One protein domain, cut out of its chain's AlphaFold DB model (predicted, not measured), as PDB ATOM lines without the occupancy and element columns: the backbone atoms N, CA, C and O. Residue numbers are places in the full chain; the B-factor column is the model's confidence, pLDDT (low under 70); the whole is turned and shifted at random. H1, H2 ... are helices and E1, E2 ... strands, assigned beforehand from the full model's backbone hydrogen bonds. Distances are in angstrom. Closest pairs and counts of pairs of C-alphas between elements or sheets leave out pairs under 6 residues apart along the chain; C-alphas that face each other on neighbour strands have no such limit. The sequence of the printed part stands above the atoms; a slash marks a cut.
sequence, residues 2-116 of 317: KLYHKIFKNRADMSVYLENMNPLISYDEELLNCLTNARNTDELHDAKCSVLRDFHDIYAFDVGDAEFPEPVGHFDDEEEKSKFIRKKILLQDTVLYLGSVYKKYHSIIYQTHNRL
ATOM      1  N   LYS A   2      57.057  -8.242   9.005       78.44
ATOM      2  CA  LYS A   2      56.988  -8.875  10.334       78.44
ATOM      3  C   LYS A   2      58.360  -9.111  10.981       78.44
ATOM      4  O   LYS A   2      58.551  -8.777  12.140       78.44
ATOM      5  N   LEU A   3      59.310  -9.664  10.224       90.12
ATOM      6  CA  LEU A   3      60.656  -9.995  10.704       90.12
ATOM      7  C   LEU A   3      61.670  -9.072  10.044       90.12
ATOM      8  O   LEU A   3      61.692  -8.980   8.817       90.12
ATOM      9  N   TYR A   4      62.487  -8.386  10.837       93.31
ATOM     10  CA  TYR A   4      63.541  -7.516  10.334       93.31
ATOM     11  C   TYR A   4      64.694  -7.438  11.330       93.31
ATOM     12  O   TYR A   4      64.484  -7.566  12.530       93.31
ATOM     13  N   HIS A   5      65.893  -7.180  10.819       94.56
ATOM     14  CA  HIS A   5      67.096  -7.095  11.634       94.56
ATOM     15  C   HIS A   5      67.040  -5.904  12.601       94.56
ATOM     16  O   HIS A   5      67.062  -4.755  12.151       94.56
ATOM     17  N   LYS A   6      66.947  -6.155  13.913       95.69
ATOM     18  CA  LYS A   6      66.862  -5.117  14.958       95.69
ATOM     19  C   LYS A   6      68.244  -4.705  15.456       95.69
ATOM     20  O   LYS A   6      69.076  -5.555  15.749       95.69
ATOM     21  N   ILE A   7      68.448  -3.395  15.616       96.31
ATOM     22  CA  ILE A   7      69.690  -2.816  16.142       96.31
ATOM     23  C   ILE A   7      69.392  -2.102  17.459       96.31
ATOM     24  O   ILE A   7      68.851  -0.990  17.479       96.31
ATOM     25  N   PHE A   8      69.737  -2.741  18.572       94.56
ATOM     26  CA  PHE A   8      69.620  -2.161  19.903       94.56
ATOM     27  C   PHE A   8      70.880  -1.371  20.267       94.56
ATOM     28  O   PHE A   8      72.008  -1.779  19.992       94.56
ATOM     29  N   LYS A   9      70.699  -0.227  20.931       93.25
ATOM     30  CA  LYS A   9      71.786   0.636  21.408       93.25
ATOM     31  C   LYS A   9      71.554   1.082  22.843       93.25
ATOM     32  O   LYS A   9      70.418   1.183  23.303       93.25
ATOM     33  N   ASN A  10      72.648   1.386  23.538       90.25
ATOM     34  CA  ASN A  10      72.604   1.963  24.877       90.25
ATOM     35  C   ASN A  10      72.462   3.484  24.810       90.25
ATOM     36  O   ASN A  10      73.124   4.157  24.018       90.25
ATOM     37  N   ARG A  11      71.638   4.029  25.699       86.75
ATOM     38  CA  ARG A  11      71.671   5.438  26.084       86.75
ATOM     39  C   ARG A  11      72.792   5.685  27.096       86.75
ATOM     40  O   ARG A  11      73.390   4.757  27.634       86.75
ATOM     41  N   ALA A  12      73.045   6.960  27.388       85.06
ATOM     42  CA  ALA A  12      74.033   7.368  28.389       85.06
ATOM     43  C   ALA A  12      73.707   6.869  29.811       85.06
ATOM     44  O   ALA A  12      74.613   6.702  30.619       85.06
ATOM     45  N   ASP A  13      72.430   6.616  30.106       82.00
ATOM     46  CA  ASP A  13      71.947   6.048  31.369       82.00
ATOM     47  C   ASP A  13      71.897   4.507  31.362       82.00
ATOM     48  O   ASP A  13      71.291   3.911  32.245       82.00
ATOM     49  N   MET A  14      72.524   3.862  30.369       80.19
ATOM     50  CA  MET A  14      72.543   2.406  30.166       80.19
ATOM     51  C   MET A  14      71.185   1.775  29.827       80.19
ATOM     52  O   MET A  14      71.102   0.553  29.684       80.19
ATOM     53  N   SER A  15      70.123   2.569  29.647       82.94
ATOM     54  CA  SER A  15      68.865   2.052  29.109       82.94
ATOM     55  C   SER A  15      69.017   1.690  27.631       82.94
ATOM     56  O   SER A  15      69.745   2.338  26.873       82.94
ATOM     57  N   VAL A  16      68.330   0.631  27.212       88.12
ATOM     58  CA  VAL A  16      68.403   0.117  25.839       88.12
ATOM     59  C   VAL A  16      67.264   0.700  25.008       88.12
ATOM     60  O   VAL A  16      66.123   0.742  25.463       88.12
ATOM     61  N   TYR A  17      67.567   1.129  23.781       90.31
ATOM     62  CA  TYR A  17      66.577   1.557  22.792       90.31
ATOM     63  C   TYR A  17      66.825   0.898  21.431       90.31
ATOM     64  O   TYR A  17      67.946   0.502  21.116       90.31
ATOM     65  N   LEU A  18      65.773   0.799  20.622       93.88
ATOM     66  CA  LEU A  18      65.832   0.295  19.251       93.88
ATOM     67  C   LEU A  18      66.122   1.448  18.278       93.88
ATOM     68  O   LEU A  18      65.343   2.398  18.203       93.88
ATOM     69  N   GLU A  19      67.235   1.387  17.544       95.62
ATOM     70  CA  GLU A  19      67.657   2.457  16.630       95.62
ATOM     71  C   GLU A  19      66.812   2.500  15.352       95.62
ATOM     72  O   GLU A  19      66.387   3.566  14.906       95.62
ATOM     73  N   ASN A  20      66.540   1.341  14.762       94.38
ATOM     74  CA  ASN A  20      65.851   1.207  13.485       94.38
ATOM     75  C   ASN A  20      64.371   0.835  13.673       94.38
ATOM     76  O   ASN A  20      63.899  -0.200  13.212       94.38
ATOM     77  N   MET A  21      63.620   1.697  14.359       92.94
ATOM     78  CA  MET A  21      62.235   1.431  14.783       92.94
ATOM     79  C   MET A  21      61.184   1.479  13.652       92.94
ATOM     80  O   MET A  21      60.074   0.985  13.822       92.94
ATOM     81  N   ASN A  22      61.498   2.065  12.491       91.50
ATOM     82  CA  ASN A  22      60.502   2.310  11.433       91.50
ATOM     83  C   ASN A  22      59.748   1.050  10.953       91.50
ATOM     84  O   ASN A  22      58.525   1.126  10.820       91.50
ATOM     85  N   PRO A  23      60.402  -0.106  10.707       91.50
ATOM     86  CA  PRO A  23      59.690  -1.311  10.284       91.50
ATOM     87  C   PRO A  23      58.738  -1.851  11.361       91.50
ATOM     88  O   PRO A  23      57.654  -2.313  11.013       91.50
ATOM     89  N   LEU A  24      59.111  -1.736  12.643       91.25
ATOM     90  CA  LEU A  24      58.255  -2.091  13.778       91.25
ATOM     91  C   LEU A  24      56.999  -1.217  13.807       91.25
ATOM     92  O   LEU A  24      55.906  -1.754  13.884       91.25
ATOM     93  N   ILE A  25      57.134   0.109  13.685       90.38
ATOM     94  CA  ILE A  25      55.984   1.033  13.730       90.38
ATOM     95  C   ILE A  25      54.949   0.676  12.657       90.38
ATOM     96  O   ILE A  25      53.761   0.595  12.957       90.38
ATOM     97  N   SER A  26      55.407   0.420  11.428       90.94
ATOM     98  CA  SER A  26      54.525   0.020  10.327       90.94
ATOM     99  C   SER A  26      53.811  -1.302  10.609       90.94
ATOM    100  O   SER A  26      52.666  -1.466  10.207       90.94
ATOM    101  N   TYR A  27      54.477  -2.252  11.264       93.25
ATOM    102  CA  TYR A  27      53.892  -3.558  11.543       93.25
ATOM    103  C   TYR A  27      52.956  -3.533  12.763       93.25
ATOM    104  O   TYR A  27      51.879  -4.118  12.718       93.25
ATOM    105  N   ASP A  28      53.288  -2.761  13.802       93.56
ATOM    106  CA  ASP A  28      52.387  -2.454  14.919       93.56
ATOM    107  C   ASP A  28      51.046  -1.893  14.426       93.56
ATOM    108  O   ASP A  28      49.994  -2.212  14.978       93.56
ATOM    109  N   GLU A  29      51.072  -1.039  13.396       94.12
ATOM    110  CA  GLU A  29      49.860  -0.498  12.775       94.12
ATOM    111  C   GLU A  29      49.036  -1.582  12.068       94.12
ATOM    112  O   GLU A  29      47.812  -1.582  12.188       94.12
ATOM    113  N   GLU A  30      49.674  -2.528  11.372       94.25
ATOM    114  CA  GLU A  30      48.986  -3.666  10.743       94.25
ATOM    115  C   GLU A  30      48.241  -4.513  11.790       94.25
ATOM    116  O   GLU A  30      47.061  -4.819  11.616       94.25
ATOM    117  N   LEU A  31      48.884  -4.819  12.916       94.56
ATOM    118  CA  LEU A  31      48.301  -5.626  13.997       94.56
ATOM    119  C   LEU A  31      47.192  -4.896  14.739       94.56
ATOM    120  O   LEU A  31      46.150  -5.476  15.047       94.56
ATOM    121  N   LEU A  32      47.406  -3.608  15.009       97.00
ATOM    122  CA  LEU A  32      46.385  -2.757  15.595       97.00
ATOM    123  C   LEU A  32      45.141  -2.740  14.705       97.00
ATOM    124  O   LEU A  32      44.037  -2.912  15.212       97.00
ATOM    125  N   ASN A  33      45.325  -2.614  13.386       95.56
ATOM    126  CA  ASN A  33      44.231  -2.667  12.423       95.56
ATOM    127  C   ASN A  33      43.495  -4.015  12.451       95.56
ATOM    128  O   ASN A  33      42.276  -4.027  12.287       95.56
ATOM    129  N   CYS A  34      44.183  -5.140  12.670       94.56
ATOM    130  CA  CYS A  34      43.521  -6.436  12.853       94.56
ATOM    131  C   CYS A  34      42.607  -6.435  14.087       94.56
ATOM    132  O   CYS A  34      41.453  -6.843  13.984       94.56
ATOM    133  N   LEU A  35      43.087  -5.921  15.225       96.69
ATOM    134  CA  LEU A  35      42.303  -5.854  16.463       96.69
ATOM    135  C   LEU A  35      41.112  -4.888  16.357       96.69
ATOM    136  O   LEU A  35      40.034  -5.173  16.873       96.69
ATOM    137  N   THR A  36      41.279  -3.740  15.695       95.81
ATOM    138  CA  THR A  36      40.230  -2.709  15.619       95.81
ATOM    139  C   THR A  36      39.182  -2.970  14.543       95.81
ATOM    140  O   THR A  36      38.076  -2.449  14.650       95.81
ATOM    141  N   ASN A  37      39.513  -3.737  13.498       94.62
ATOM    142  CA  ASN A  37      38.590  -4.033  12.395       94.62
ATOM    143  C   ASN A  37      37.810  -5.344  12.575       94.62
ATOM    144  O   ASN A  37      36.975  -5.657  11.722       94.62
ATOM    145  N   ALA A  38      38.070  -6.097  13.649       94.88
ATOM    146  CA  ALA A  38      37.312  -7.294  13.991       94.88
ATOM    147  C   ALA A  38      35.817  -6.966  14.153       94.88
ATOM    148  O   ALA A  38      35.438  -6.031  14.861       94.88
ATOM    149  N   ARG A  39      34.953  -7.725  13.472       92.75
ATOM    150  CA  ARG A  39      33.506  -7.443  13.384       92.75
ATOM    151  C   ARG A  39      32.682  -8.170  14.435       92.75
ATOM    152  O   ARG A  39      31.514  -7.839  14.634       92.75
ATOM    153  N   ASN A  40      33.258  -9.192  15.050       93.31
ATOM    154  CA  ASN A  40      32.620 -10.047  16.038       93.31
ATOM    155  C   ASN A  40      33.674 -10.609  17.007       93.31
ATOM    156  O   ASN A  40      34.871 -10.366  16.849       93.31
ATOM    157  N   THR A  41      33.204 -11.326  18.025       91.38
ATOM    158  CA  THR A  41      34.036 -11.925  19.077       91.38
ATOM    159  C   THR A  41      35.028 -12.941  18.532       91.38
ATOM    160  O   THR A  41      36.171 -12.948  18.969       91.38
ATOM    161  N   ASP A  42      34.627 -13.736  17.542       93.12
ATOM    162  CA  ASP A  42      35.456 -14.811  16.993       93.12
ATOM    163  C   ASP A  42      36.602 -14.222  16.154       93.12
ATOM    164  O   ASP A  42      37.764 -14.567  16.349       93.12
ATOM    165  N   GLU A  43      36.303 -13.235  15.301       96.31
ATOM    166  CA  GLU A  43      37.313 -12.477  14.551       96.31
ATOM    167  C   GLU A  43      38.290 -11.750  15.487       96.31
ATOM    168  O   GLU A  43      39.486 -11.673  15.199       96.31
ATOM    169  N   LEU A  44      37.799 -11.214  16.610       96.25
ATOM    170  CA  LEU A  44      38.649 -10.558  17.600       96.25
ATOM    171  C   LEU A  44      39.550 -11.572  18.314       96.25
ATOM    172  O   LEU A  44      40.740 -11.312  18.496       96.25
ATOM    173  N   HIS A  45      39.000 -12.725  18.689       95.69
ATOM    174  CA  HIS A  45      39.741 -13.818  19.300       95.69
ATOM    175  C   HIS A  45      40.858 -14.328  18.371       95.69
ATOM    176  O   HIS A  45      42.018 -14.428  18.784       95.69
ATOM    177  N   ASP A  46      40.547 -14.548  17.092       96.12
ATOM    178  CA  ASP A  46      41.520 -14.941  16.072       96.12
ATOM    179  C   ASP A  46      42.621 -13.888  15.892       96.12
ATOM    180  O   ASP A  46      43.805 -14.232  15.781       96.12
ATOM    181  N   ALA A  47      42.256 -12.601  15.906       97.31
ATOM    182  CA  ALA A  47      43.209 -11.500  15.823       97.31
ATOM    183  C   ALA A  47      44.157 -11.474  17.034       97.31
ATOM    184  O   ALA A  47      45.371 -11.385  16.843       97.31
ATOM    185  N   LYS A  48      43.643 -11.625  18.265       97.50
ATOM    186  CA  LYS A  48      44.470 -11.729  19.484       97.50
ATOM    187  C   LYS A  48      45.433 -12.916  19.404       97.50
ATOM    188  O   LYS A  48      46.633 -12.748  19.616       97.50
ATOM    189  N   CYS A  49      44.945 -14.095  19.014       97.25
ATOM    190  CA  CYS A  49      45.795 -15.272  18.820       97.25
ATOM    191  C   CYS A  49      46.873 -15.033  17.754       97.25
ATOM    192  O   CYS A  49      48.024 -15.425  17.939       97.25
ATOM    193  N   SER A  50      46.541 -14.346  16.656       96.38
ATOM    194  CA  SER A  50      47.521 -13.974  15.630       96.38
ATOM    195  C   SER A  50      48.603 -13.042  16.173       96.38
ATOM    196  O   SER A  50      49.780 -13.287  15.930       96.38
ATOM    197  N   VAL A  51      48.232 -12.021  16.955       96.94
ATOM    198  CA  VAL A  51      49.188 -11.105  17.601       96.94
ATOM    199  C   VAL A  51      50.159 -11.876  18.501       96.94
ATOM    200  O   VAL A  51      51.365 -11.638  18.453       96.94
ATOM    201  N   LEU A  52      49.660 -12.835  19.284       97.94
ATOM    202  CA  LEU A  52      50.489 -13.663  20.165       97.94
ATOM    203  C   LEU A  52      51.409 -14.627  19.393       97.94
ATOM    204  O   LEU A  52      52.576 -14.769  19.762       97.94
ATOM    205  N   ARG A  53      50.936 -15.247  18.299       97.00
ATOM    206  CA  ARG A  53      51.796 -16.047  17.399       97.00
ATOM    207  C   ARG A  53      52.888 -15.201  16.766       97.00
ATOM    208  O   ARG A  53      54.043 -15.608  16.722       97.00
ATOM    209  N   ASP A  54      52.534 -14.011  16.297       96.19
ATOM    210  CA  ASP A  54      53.502 -13.132  15.664       96.19
ATOM    211  C   ASP A  54      54.572 -12.673  16.661       96.19
ATOM    212  O   ASP A  54      55.751 -12.662  16.314       96.19
ATOM    213  N   PHE A  55      54.191 -12.393  17.912       96.50
ATOM    214  CA  PHE A  55      55.140 -12.130  18.994       96.50
ATOM    215  C   PHE A  55      56.109 -13.298  19.217       96.50
ATOM    216  O   PHE A  55      57.314 -13.071  19.343       96.50
ATOM    217  N   HIS A  56      55.604 -14.535  19.242       96.25
ATOM    218  CA  HIS A  56      56.443 -15.725  19.378       96.25
ATOM    219  C   HIS A  56      57.494 -15.798  18.263       96.25
ATOM    220  O   HIS A  56      58.682 -15.956  18.548       96.25
ATOM    221  N   ASP A  57      57.062 -15.640  17.011       96.06
ATOM    222  CA  ASP A  57      57.939 -15.714  15.842       96.06
ATOM    223  C   ASP A  57      58.983 -14.591  15.827       96.06
ATOM    224  O   ASP A  57      60.144 -14.832  15.496       96.06
ATOM    225  N   ILE A  58      58.583 -13.372  16.202       95.12
ATOM    226  CA  ILE A  58      59.473 -12.208  16.293       95.12
ATOM    227  C   ILE A  58      60.559 -12.462  17.333       95.12
ATOM    228  O   ILE A  58      61.737 -12.422  16.998       95.12
ATOM    229  N   TYR A  59      60.178 -12.824  18.560       95.75
ATOM    230  CA  TYR A  59      61.155 -13.108  19.608       95.75
ATOM    231  C   TYR A  59      62.098 -14.257  19.218       95.75
ATOM    232  O   TYR A  59      63.309 -14.174  19.430       95.75
ATOM    233  N   ALA A  60      61.565 -15.330  18.626       96.12
ATOM    234  CA  ALA A  60      62.374 -16.459  18.176       96.12
ATOM    235  C   ALA A  60      63.406 -16.050  17.110       96.12
ATOM    236  O   ALA A  60      64.535 -16.540  17.133       96.12
ATOM    237  N   PHE A  61      63.029 -15.144  16.205       96.50
ATOM    238  CA  PHE A  61      63.927 -14.565  15.210       96.50
ATOM    239  C   PHE A  61      64.992 -13.667  15.861       96.50
ATOM    240  O   PHE A  61      66.189 -13.866  15.644       96.50
ATOM    241  N   ASP A  62      64.582 -12.737  16.721       96.06
ATOM    242  CA  ASP A  62      65.470 -11.726  17.301       96.06
ATOM    243  C   ASP A  62      66.523 -12.307  18.246       96.06
ATOM    244  O   ASP A  62      67.635 -11.789  18.318       96.06
ATOM    245  N   VAL A  63      66.233 -13.427  18.916       94.62
ATOM    246  CA  VAL A  63      67.220 -14.154  19.737       94.62
ATOM    247  C   VAL A  63      68.467 -14.561  18.941       94.62
ATOM    248  O   VAL A  63      69.542 -14.688  19.531       94.62
ATOM    249  N   GLY A  64      68.330 -14.806  17.635       92.44
ATOM    250  CA  GLY A  64      69.433 -15.201  16.758       92.44
ATOM    251  C   GLY A  64      69.941 -14.101  15.828       92.44
ATOM    252  O   GLY A  64      71.065 -14.220  15.343       92.44
ATOM    253  N   ASP A  65      69.136 -13.071  15.570       95.12
ATOM    254  CA  ASP A  65      69.412 -12.082  14.523       95.12
ATOM    255  C   ASP A  65      69.679 -10.668  15.053       95.12
ATOM    256  O   ASP A  65      70.406  -9.918  14.409       95.12
ATOM    257  N   ALA A  66      69.137 -10.281  16.212       94.75
ATOM    258  CA  ALA A  66      69.234  -8.900  16.674       94.75
ATOM    259  C   ALA A  66      70.657  -8.515  17.124       94.75
ATOM    260  O   ALA A  66      71.316  -9.232  17.881       94.75
ATOM    261  N   GLU A  67      71.101  -7.317  16.739       95.56
ATOM    262  CA  GLU A  67      72.292  -6.683  17.305       95.56
ATOM    263  C   GLU A  67      71.950  -6.119  18.688       95.56
ATOM    264  O   GLU A  67      71.195  -5.152  18.813       95.56
ATOM    265  N   PHE A  68      72.508  -6.720  19.740       93.38
ATOM    266  CA  PHE A  68      72.335  -6.260  21.117       93.38
ATOM    267  C   PHE A  68      73.638  -5.656  21.660       93.38
ATOM    268  O   PHE A  68      74.708  -6.225  21.426       93.38
ATOM    269  N   PRO A  69      73.593  -4.521  22.388       91.00
ATOM    270  CA  PRO A  69      74.802  -3.912  22.925       91.00
ATOM    271  C   PRO A  69      75.488  -4.851  23.919       91.00
ATOM    272  O   PRO A  69      74.830  -5.509  24.727       91.00
ATOM    273  N   GLU A  70      76.820  -4.867  23.881       89.12
ATOM    274  CA  GLU A  70      77.630  -5.674  24.792       89.12
ATOM    275  C   GLU A  70      77.278  -5.328  26.254       89.12
ATOM    276  O   GLU A  70      77.366  -4.155  26.649       89.12
ATOM    277  N   PRO A  71      76.831  -6.308  27.060       88.19
ATOM    278  CA  PRO A  71      76.421  -6.048  28.428       88.19
ATOM    279  C   PRO A  71      77.630  -5.694  29.299       88.19
ATOM    280  O   PRO A  71      78.700  -6.284  29.184       88.19
ATOM    281  N   VAL A  72      77.442  -4.738  30.209       85.12
ATOM    282  CA  VAL A  72      78.474  -4.315  31.163       85.12
ATOM    283  C   VAL A  72      78.239  -5.016  32.497       85.12
ATOM    284  O   VAL A  72      77.148  -4.920  33.056       85.12
ATOM    285  N   GLY A  73      79.259  -5.693  33.021       85.81
ATOM    286  CA  GLY A  73      79.189  -6.391  34.303       85.81
ATOM    287  C   GLY A  73      80.121  -7.597  34.367       85.81
ATOM    288  O   GLY A  73      80.864  -7.869  33.425       85.81
ATOM    289  N   HIS A  74      80.083  -8.301  35.498       90.44
ATOM    290  CA  HIS A  74      80.722  -9.608  35.656       90.44
ATOM    291  C   HIS A  74      79.736 -10.706  35.249       90.44
ATOM    292  O   HIS A  74      78.585 -10.669  35.679       90.44
ATOM    293  N   PHE A  75      80.213 -11.664  34.458       93.19
ATOM    294  CA  PHE A  75      79.515 -12.900  34.108       93.19
ATOM    295  C   PHE A  75      80.451 -14.062  34.423       93.19
ATOM    296  O   PHE A  75      81.645 -13.992  34.117       93.19
ATOM    297  N   ASP A  76      79.922 -15.115  35.035       94.25
ATOM    298  CA  ASP A  76      80.700 -16.303  35.381       94.25
ATOM    299  C   ASP A  76      81.098 -17.093  34.124       94.25
ATOM    300  O   ASP A  76      82.190 -17.667  34.072       94.25
ATOM    301  N   ASP A  77      80.246 -17.085  33.092       95.00
ATOM    302  CA  ASP A  77      80.504 -17.708  31.794       95.00
ATOM    303  C   ASP A  77      79.691 -17.080  30.637       95.00
ATOM    304  O   ASP A  77      78.804 -16.239  30.816       95.00
ATOM    305  N   GLU A  78      80.001 -17.501  29.404       93.75
ATOM    306  CA  GLU A  78      79.299 -17.051  28.192       93.75
ATOM    307  C   GLU A  78      77.837 -17.529  28.126       93.75
ATOM    308  O   GLU A  78      77.020 -16.924  27.424       93.75
ATOM    309  N   GLU A  79      77.472 -18.599  28.841       94.69
ATOM    310  CA  GLU A  79      76.094 -19.095  28.883       94.69
ATOM    311  C   GLU A  79      75.213 -18.156  29.719       94.69
ATOM    312  O   GLU A  79      74.103 -17.812  29.302       94.69
ATOM    313  N   GLU A  80      75.710 -17.692  30.866       94.06
ATOM    314  CA  GLU A  80      75.069 -16.681  31.701       94.06
ATOM    315  C   GLU A  80      74.888 -15.373  30.928       94.06
ATOM    316  O   GLU A  80      73.772 -14.845  30.858       94.06
ATOM    317  N   LYS A  81      75.949 -14.896  30.266       93.31
ATOM    318  CA  LYS A  81      75.891 -13.706  29.408       93.31
ATOM    319  C   LYS A  81      74.855 -13.862  28.291       93.31
ATOM    320  O   LYS A  81      74.032 -12.972  28.070       93.31
ATOM    321  N   SER A  82      74.830 -15.014  27.622       92.88
ATOM    322  CA  SER A  82      73.853 -15.310  26.566       92.88
ATOM    323  C   SER A  82      72.415 -15.325  27.095       92.88
ATOM    324  O   SER A  82      71.515 -14.766  26.465       92.88
ATOM    325  N   LYS A  83      72.173 -15.921  28.271       92.25
ATOM    326  CA  LYS A  83      70.856 -15.904  28.934       92.25
ATOM    327  C   LYS A  83      70.429 -14.486  29.302       92.25
ATOM    328  O   LYS A  83      69.261 -14.141  29.122       92.25
ATOM    329  N   PHE A  84      71.361 -13.663  29.779       91.56
ATOM    330  CA  PHE A  84      71.101 -12.261  30.081       91.56
ATOM    331  C   PHE A  84      70.652 -11.493  28.833       91.56
ATOM    332  O   PHE A  84      69.606 -10.844  28.868       91.56
ATOM    333  N   ILE A  85      71.382 -11.617  27.718       92.25
ATOM    334  CA  ILE A  85      71.044 -10.950  26.450       92.25
ATOM    335  C   ILE A  85      69.666 -11.399  25.949       92.25
ATOM    336  O   ILE A  85      68.813 -10.554  25.682       92.25
ATOM    337  N   ARG A  86      69.390 -12.711  25.918       94.44
ATOM    338  CA  ARG A  86      68.074 -13.245  25.513       94.44
ATOM    339  C   ARG A  86      66.935 -12.684  26.353       94.44
ATOM    340  O   ARG A  86      65.917 -12.265  25.813       94.44
ATOM    341  N   LYS A  87      67.125 -12.609  27.674       92.56
ATOM    342  CA  LYS A  87      66.134 -12.022  28.581       92.56
ATOM    343  C   LYS A  87      65.895 -10.539  28.288       92.56
ATOM    344  O   LYS A  87      64.764 -10.069  28.411       92.56
ATOM    345  N   LYS A  88      66.935  -9.789  27.911       91.44
ATOM    346  CA  LYS A  88      66.793  -8.380  27.524       91.44
ATOM    347  C   LYS A  88      66.072  -8.215  26.192       91.44
ATOM    348  O   LYS A  88      65.197  -7.359  26.124       91.44
ATOM    349  N   ILE A  89      66.375  -9.045  25.195       94.06
ATOM    350  CA  ILE A  89      65.646  -9.079  23.917       94.06
ATOM    351  C   ILE A  89      64.166  -9.374  24.175       94.06
ATOM    352  O   ILE A  89      63.317  -8.574  23.795       94.06
ATOM    353  N   LEU A  90      63.861 -10.424  24.951       95.44
ATOM    354  CA  LEU A  90      62.487 -10.781  25.312       95.44
ATOM    355  C   LEU A  90      61.730  -9.603  25.934       95.44
ATOM    356  O   LEU A  90      60.577  -9.347  25.594       95.44
ATOM    357  N   LEU A  91      62.376  -8.882  26.851       93.44
ATOM    358  CA  LEU A  91      61.774  -7.743  27.537       93.44
ATOM    359  C   LEU A  91      61.503  -6.576  26.580       93.44
ATOM    360  O   LEU A  91      60.435  -5.965  26.649       93.44
ATOM    361  N   GLN A  92      62.449  -6.288  25.682       92.94
ATOM    362  CA  GLN A  92      62.295  -5.250  24.666       92.94
ATOM    363  C   GLN A  92      61.173  -5.599  23.693       92.94
ATOM    364  O   GLN A  92      60.271  -4.787  23.510       92.94
ATOM    365  N   ASP A  93      61.161  -6.811  23.141       94.44
ATOM    366  CA  ASP A  93      60.128  -7.243  22.198       94.44
ATOM    367  C   ASP A  93      58.747  -7.270  22.843       94.44
ATOM    368  O   ASP A  93      57.777  -6.820  22.240       94.44
ATOM    369  N   THR A  94      58.654  -7.705  24.102       95.19
ATOM    370  CA  THR A  94      57.396  -7.695  24.859       95.19
ATOM    371  C   THR A  94      56.776  -6.297  24.882       95.19
ATOM    372  O   THR A  94      55.588  -6.144  24.604       95.19
ATOM    373  N   VAL A  95      57.557  -5.257  25.184       93.62
ATOM    374  CA  VAL A  95      57.021  -3.889  25.286       93.62
ATOM    375  C   VAL A  95      56.883  -3.209  23.932       93.62
ATOM    376  O   VAL A  95      55.873  -2.546  23.694       93.62
ATOM    377  N   LEU A  96      57.863  -3.377  23.046       93.12
ATOM    378  CA  LEU A  96      57.853  -2.788  21.710       93.12
ATOM    379  C   LEU A  96      56.712  -3.324  20.854       93.12
ATOM    380  O   LEU A  96      56.184  -2.569  20.051       93.12
ATOM    381  N   TYR A  97      56.324  -4.582  21.060       93.50
ATOM    382  CA  TYR A  97      55.306  -5.250  20.269       93.50
ATOM    383  C   TYR A  97      53.975  -5.360  21.019       93.50
ATOM    384  O   TYR A  97      53.072  -4.550  20.810       93.50
ATOM    385  N   LEU A  98      53.859  -6.300  21.967       95.81
ATOM    386  CA  LEU A  98      52.602  -6.543  22.685       95.81
ATOM    387  C   LEU A  98      52.165  -5.307  23.483       95.81
ATOM    388  O   LEU A  98      51.003  -4.907  23.433       95.81
ATOM    389  N   GLY A  99      53.102  -4.668  24.186       96.38
ATOM    390  CA  GLY A  99      52.821  -3.484  24.994       96.38
ATOM    391  C   GLY A  99      52.372  -2.292  24.153       96.38
ATOM    392  O   GLY A  99      51.425  -1.599  24.520       96.38
ATOM    393  N   SER A 100      53.023  -2.062  23.011       95.06
ATOM    394  CA  SER A 100      52.685  -0.987  22.072       95.06
ATOM    395  C   SER A 100      51.307  -1.201  21.443       95.06
ATOM    396  O   SER A 100      50.464  -0.298  21.501       95.06
ATOM    397  N   VAL A 101      51.058  -2.398  20.902       97.25
ATOM    398  CA  VAL A 101      49.806  -2.760  20.224       97.25
ATOM    399  C   VAL A 101      48.626  -2.713  21.194       97.25
ATOM    400  O   VAL A 101      47.672  -1.977  20.937       97.25
ATOM    401  N   TYR A 102      48.695  -3.400  22.341       98.00
ATOM    402  CA  TYR A 102      47.584  -3.411  23.299       98.00
ATOM    403  C   TYR A 102      47.329  -2.043  23.919       98.00
ATOM    404  O   TYR A 102      46.178  -1.637  24.045       98.00
ATOM    405  N   LYS A 103      48.371  -1.261  24.222       97.38
ATOM    406  CA  LYS A 103      48.175   0.111  24.710       97.38
ATOM    407  C   LYS A 103      47.386   0.953  23.705       97.38
ATOM    408  O   LYS A 103      46.407   1.587  24.090       97.38
ATOM    409  N   LYS A 104      47.783   0.947  22.423       96.94
ATOM    410  CA  LYS A 104      47.074   1.680  21.358       96.94
ATOM    411  C   LYS A 104      45.643   1.165  21.186       96.94
ATOM    412  O   LYS A 104      44.719   1.965  21.070       96.94
ATOM    413  N   TYR A 105      45.455  -0.152  21.224       97.81
ATOM    414  CA  TYR A 105      44.142  -0.783  21.141       97.81
ATOM    415  C   TYR A 105      43.221  -0.338  22.288       97.81
ATOM    416  O   TYR A 105      42.102   0.114  22.051       97.81
ATOM    417  N   HIS A 106      43.722  -0.345  23.526       97.88
ATOM    418  CA  HIS A 106      42.980   0.108  24.704       97.88
ATOM    419  C   HIS A 106      42.636   1.599  24.608       97.88
ATOM    420  O   HIS A 106      41.514   1.988  24.935       97.88
ATOM    421  N   SER A 107      43.555   2.438  24.111       96.81
ATOM    422  CA  SER A 107      43.271   3.855  23.852       96.81
ATOM    423  C   SER A 107      42.111   4.039  22.874       96.81
ATOM    424  O   SER A 107      41.239   4.865  23.135       96.81
ATOM    425  N   ILE A 108      42.059   3.262  21.787       96.31
ATOM    426  CA  ILE A 108      40.965   3.328  20.807       96.31
ATOM    427  C   ILE A 108      39.643   2.892  21.443       96.31
ATOM    428  O   ILE A 108      38.637   3.590  21.288       96.31
ATOM    429  N   ILE A 109      39.633   1.795  22.210       95.94
ATOM    430  CA  ILE A 109      38.432   1.344  22.931       95.94
ATOM    431  C   ILE A 109      37.921   2.455  23.849       95.94
ATOM    432  O   ILE A 109      36.735   2.795  23.794       95.94
ATOM    433  N   TYR A 110      38.813   3.042  24.650       96.56
ATOM    434  CA  TYR A 110      38.459   4.077  25.612       96.56
ATOM    435  C   TYR A 110      37.969   5.358  24.929       96.56
ATOM    436  O   TYR A 110      36.940   5.893  25.320       96.56
ATOM    437  N   GLN A 111      38.632   5.825  23.870       94.94
ATOM    438  CA  GLN A 111      38.185   6.994  23.101       94.94
ATOM    439  C   GLN A 111      36.820   6.771  22.440       94.94
ATOM    440  O   GLN A 111      36.020   7.699  22.355       94.94
ATOM    441  N   THR A 112      36.538   5.545  21.998       94.44
ATOM    442  CA  THR A 112      35.276   5.216  21.321       94.44
ATOM    443  C   THR A 112      34.112   5.081  22.303       94.44
ATOM    444  O   THR A 112      33.011   5.552  22.028       94.44
ATOM    445  N   HIS A 113      34.337   4.443  23.454       94.00
ATOM    446  CA  HIS A 113      33.261   4.039  24.368       94.00
ATOM    447  C   HIS A 113      33.260   4.788  25.703       94.00
ATOM    448  O   HIS A 113      32.350   4.596  26.507       94.00
ATOM    449  N   ASN A 114      34.280   5.610  25.962       93.69
ATOM    450  CA  ASN A 114      34.541   6.269  27.241       93.69
ATOM    451  C   ASN A 114      34.617   5.295  28.436       93.69
ATOM    452  O   ASN A 114      34.284   5.649  29.568       93.69
ATOM    453  N   ARG A 115      35.009   4.042  28.175       93.56
ATOM    454  CA  ARG A 115      35.181   2.978  29.172       93.56
ATOM    455  C   ARG A 115      36.088   1.869  28.643       93.56
ATOM    456  O   ARG A 115      36.184   1.675  27.434       93.56
ATOM    457  N   LEU A 116      36.711   1.143  29.563       95.69
ATOM    458  CA  LEU A 116      37.393  -0.132  29.323       95.69
ATOM    459  C   LEU A 116      36.549  -1.277  29.922       95.69
ATOM    460  O   LEU A 116      35.597  -0.980  30.650       95.69
TER     461      LEU A 116
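What this domain is: This is residues 2 to 116 of the 317 residues of an uncharacterized protein of Firmicutes bacterium AF25-13AC (UniProt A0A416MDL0). Long helix H3 makes the main axis of a loose three-helix arrangement: H2 folds back beside part of it, H1 packs on both, and the small hairpin E1-E2 lies near H3. The 115 printed residues hold E1, E2, H1, H2, H3 in that order, mostly helix; the sheet is antiparallel. The radius of gyration of the C-alphas is 16.6 A, spans 52 by 27 by 23 A.

How they stand to each other: E1, residues 8 to 10, and E2, residues 16 to 18, are antiparallel, with N 9 and O 17 2.9 A apart, within hydrogen-bond range. E2 is near H3, residues 78 to 113. H2, residues 41 to 65, touches H3 at a shallow tilt of 27 degrees, opposite ways, a helical hairpin; their closest C-alphas, of Val 63 and Arg 86, are 5.9 A apart. H1, residues 22 to 37, touches H3 at a steep tilt of 45 degrees, the same way; the closest C-alphas, of Leu 32 and Val 101, are 5.8 A apart. H1 and H2 touch as a helical hairpin, the C-alphas of Leu 35 and Ala 47 closest at 5.8 A. Every O i to N i+4 pair is within hydrogen-bond range in H1, 20 of 21 in H2, 30 of 32 in H3.

Where its parts are: E1 and E2 each span 7.1 A, H1 22.8 A, H2 35.7 A and H3 50.8 A. C-alpha 8 opens E1 at (69.620, -2.161, 19.903); C-alpha 113 ends H3 at (33.261, 4.039, 24.368).

The domain as a whole: The C-alphas farthest apart, of Arg 39 and Asp 76, are 52.8 A apart. The H2 to H3 link is long. The printed part has no cut, and no printed residue is under 70 in pLDDT.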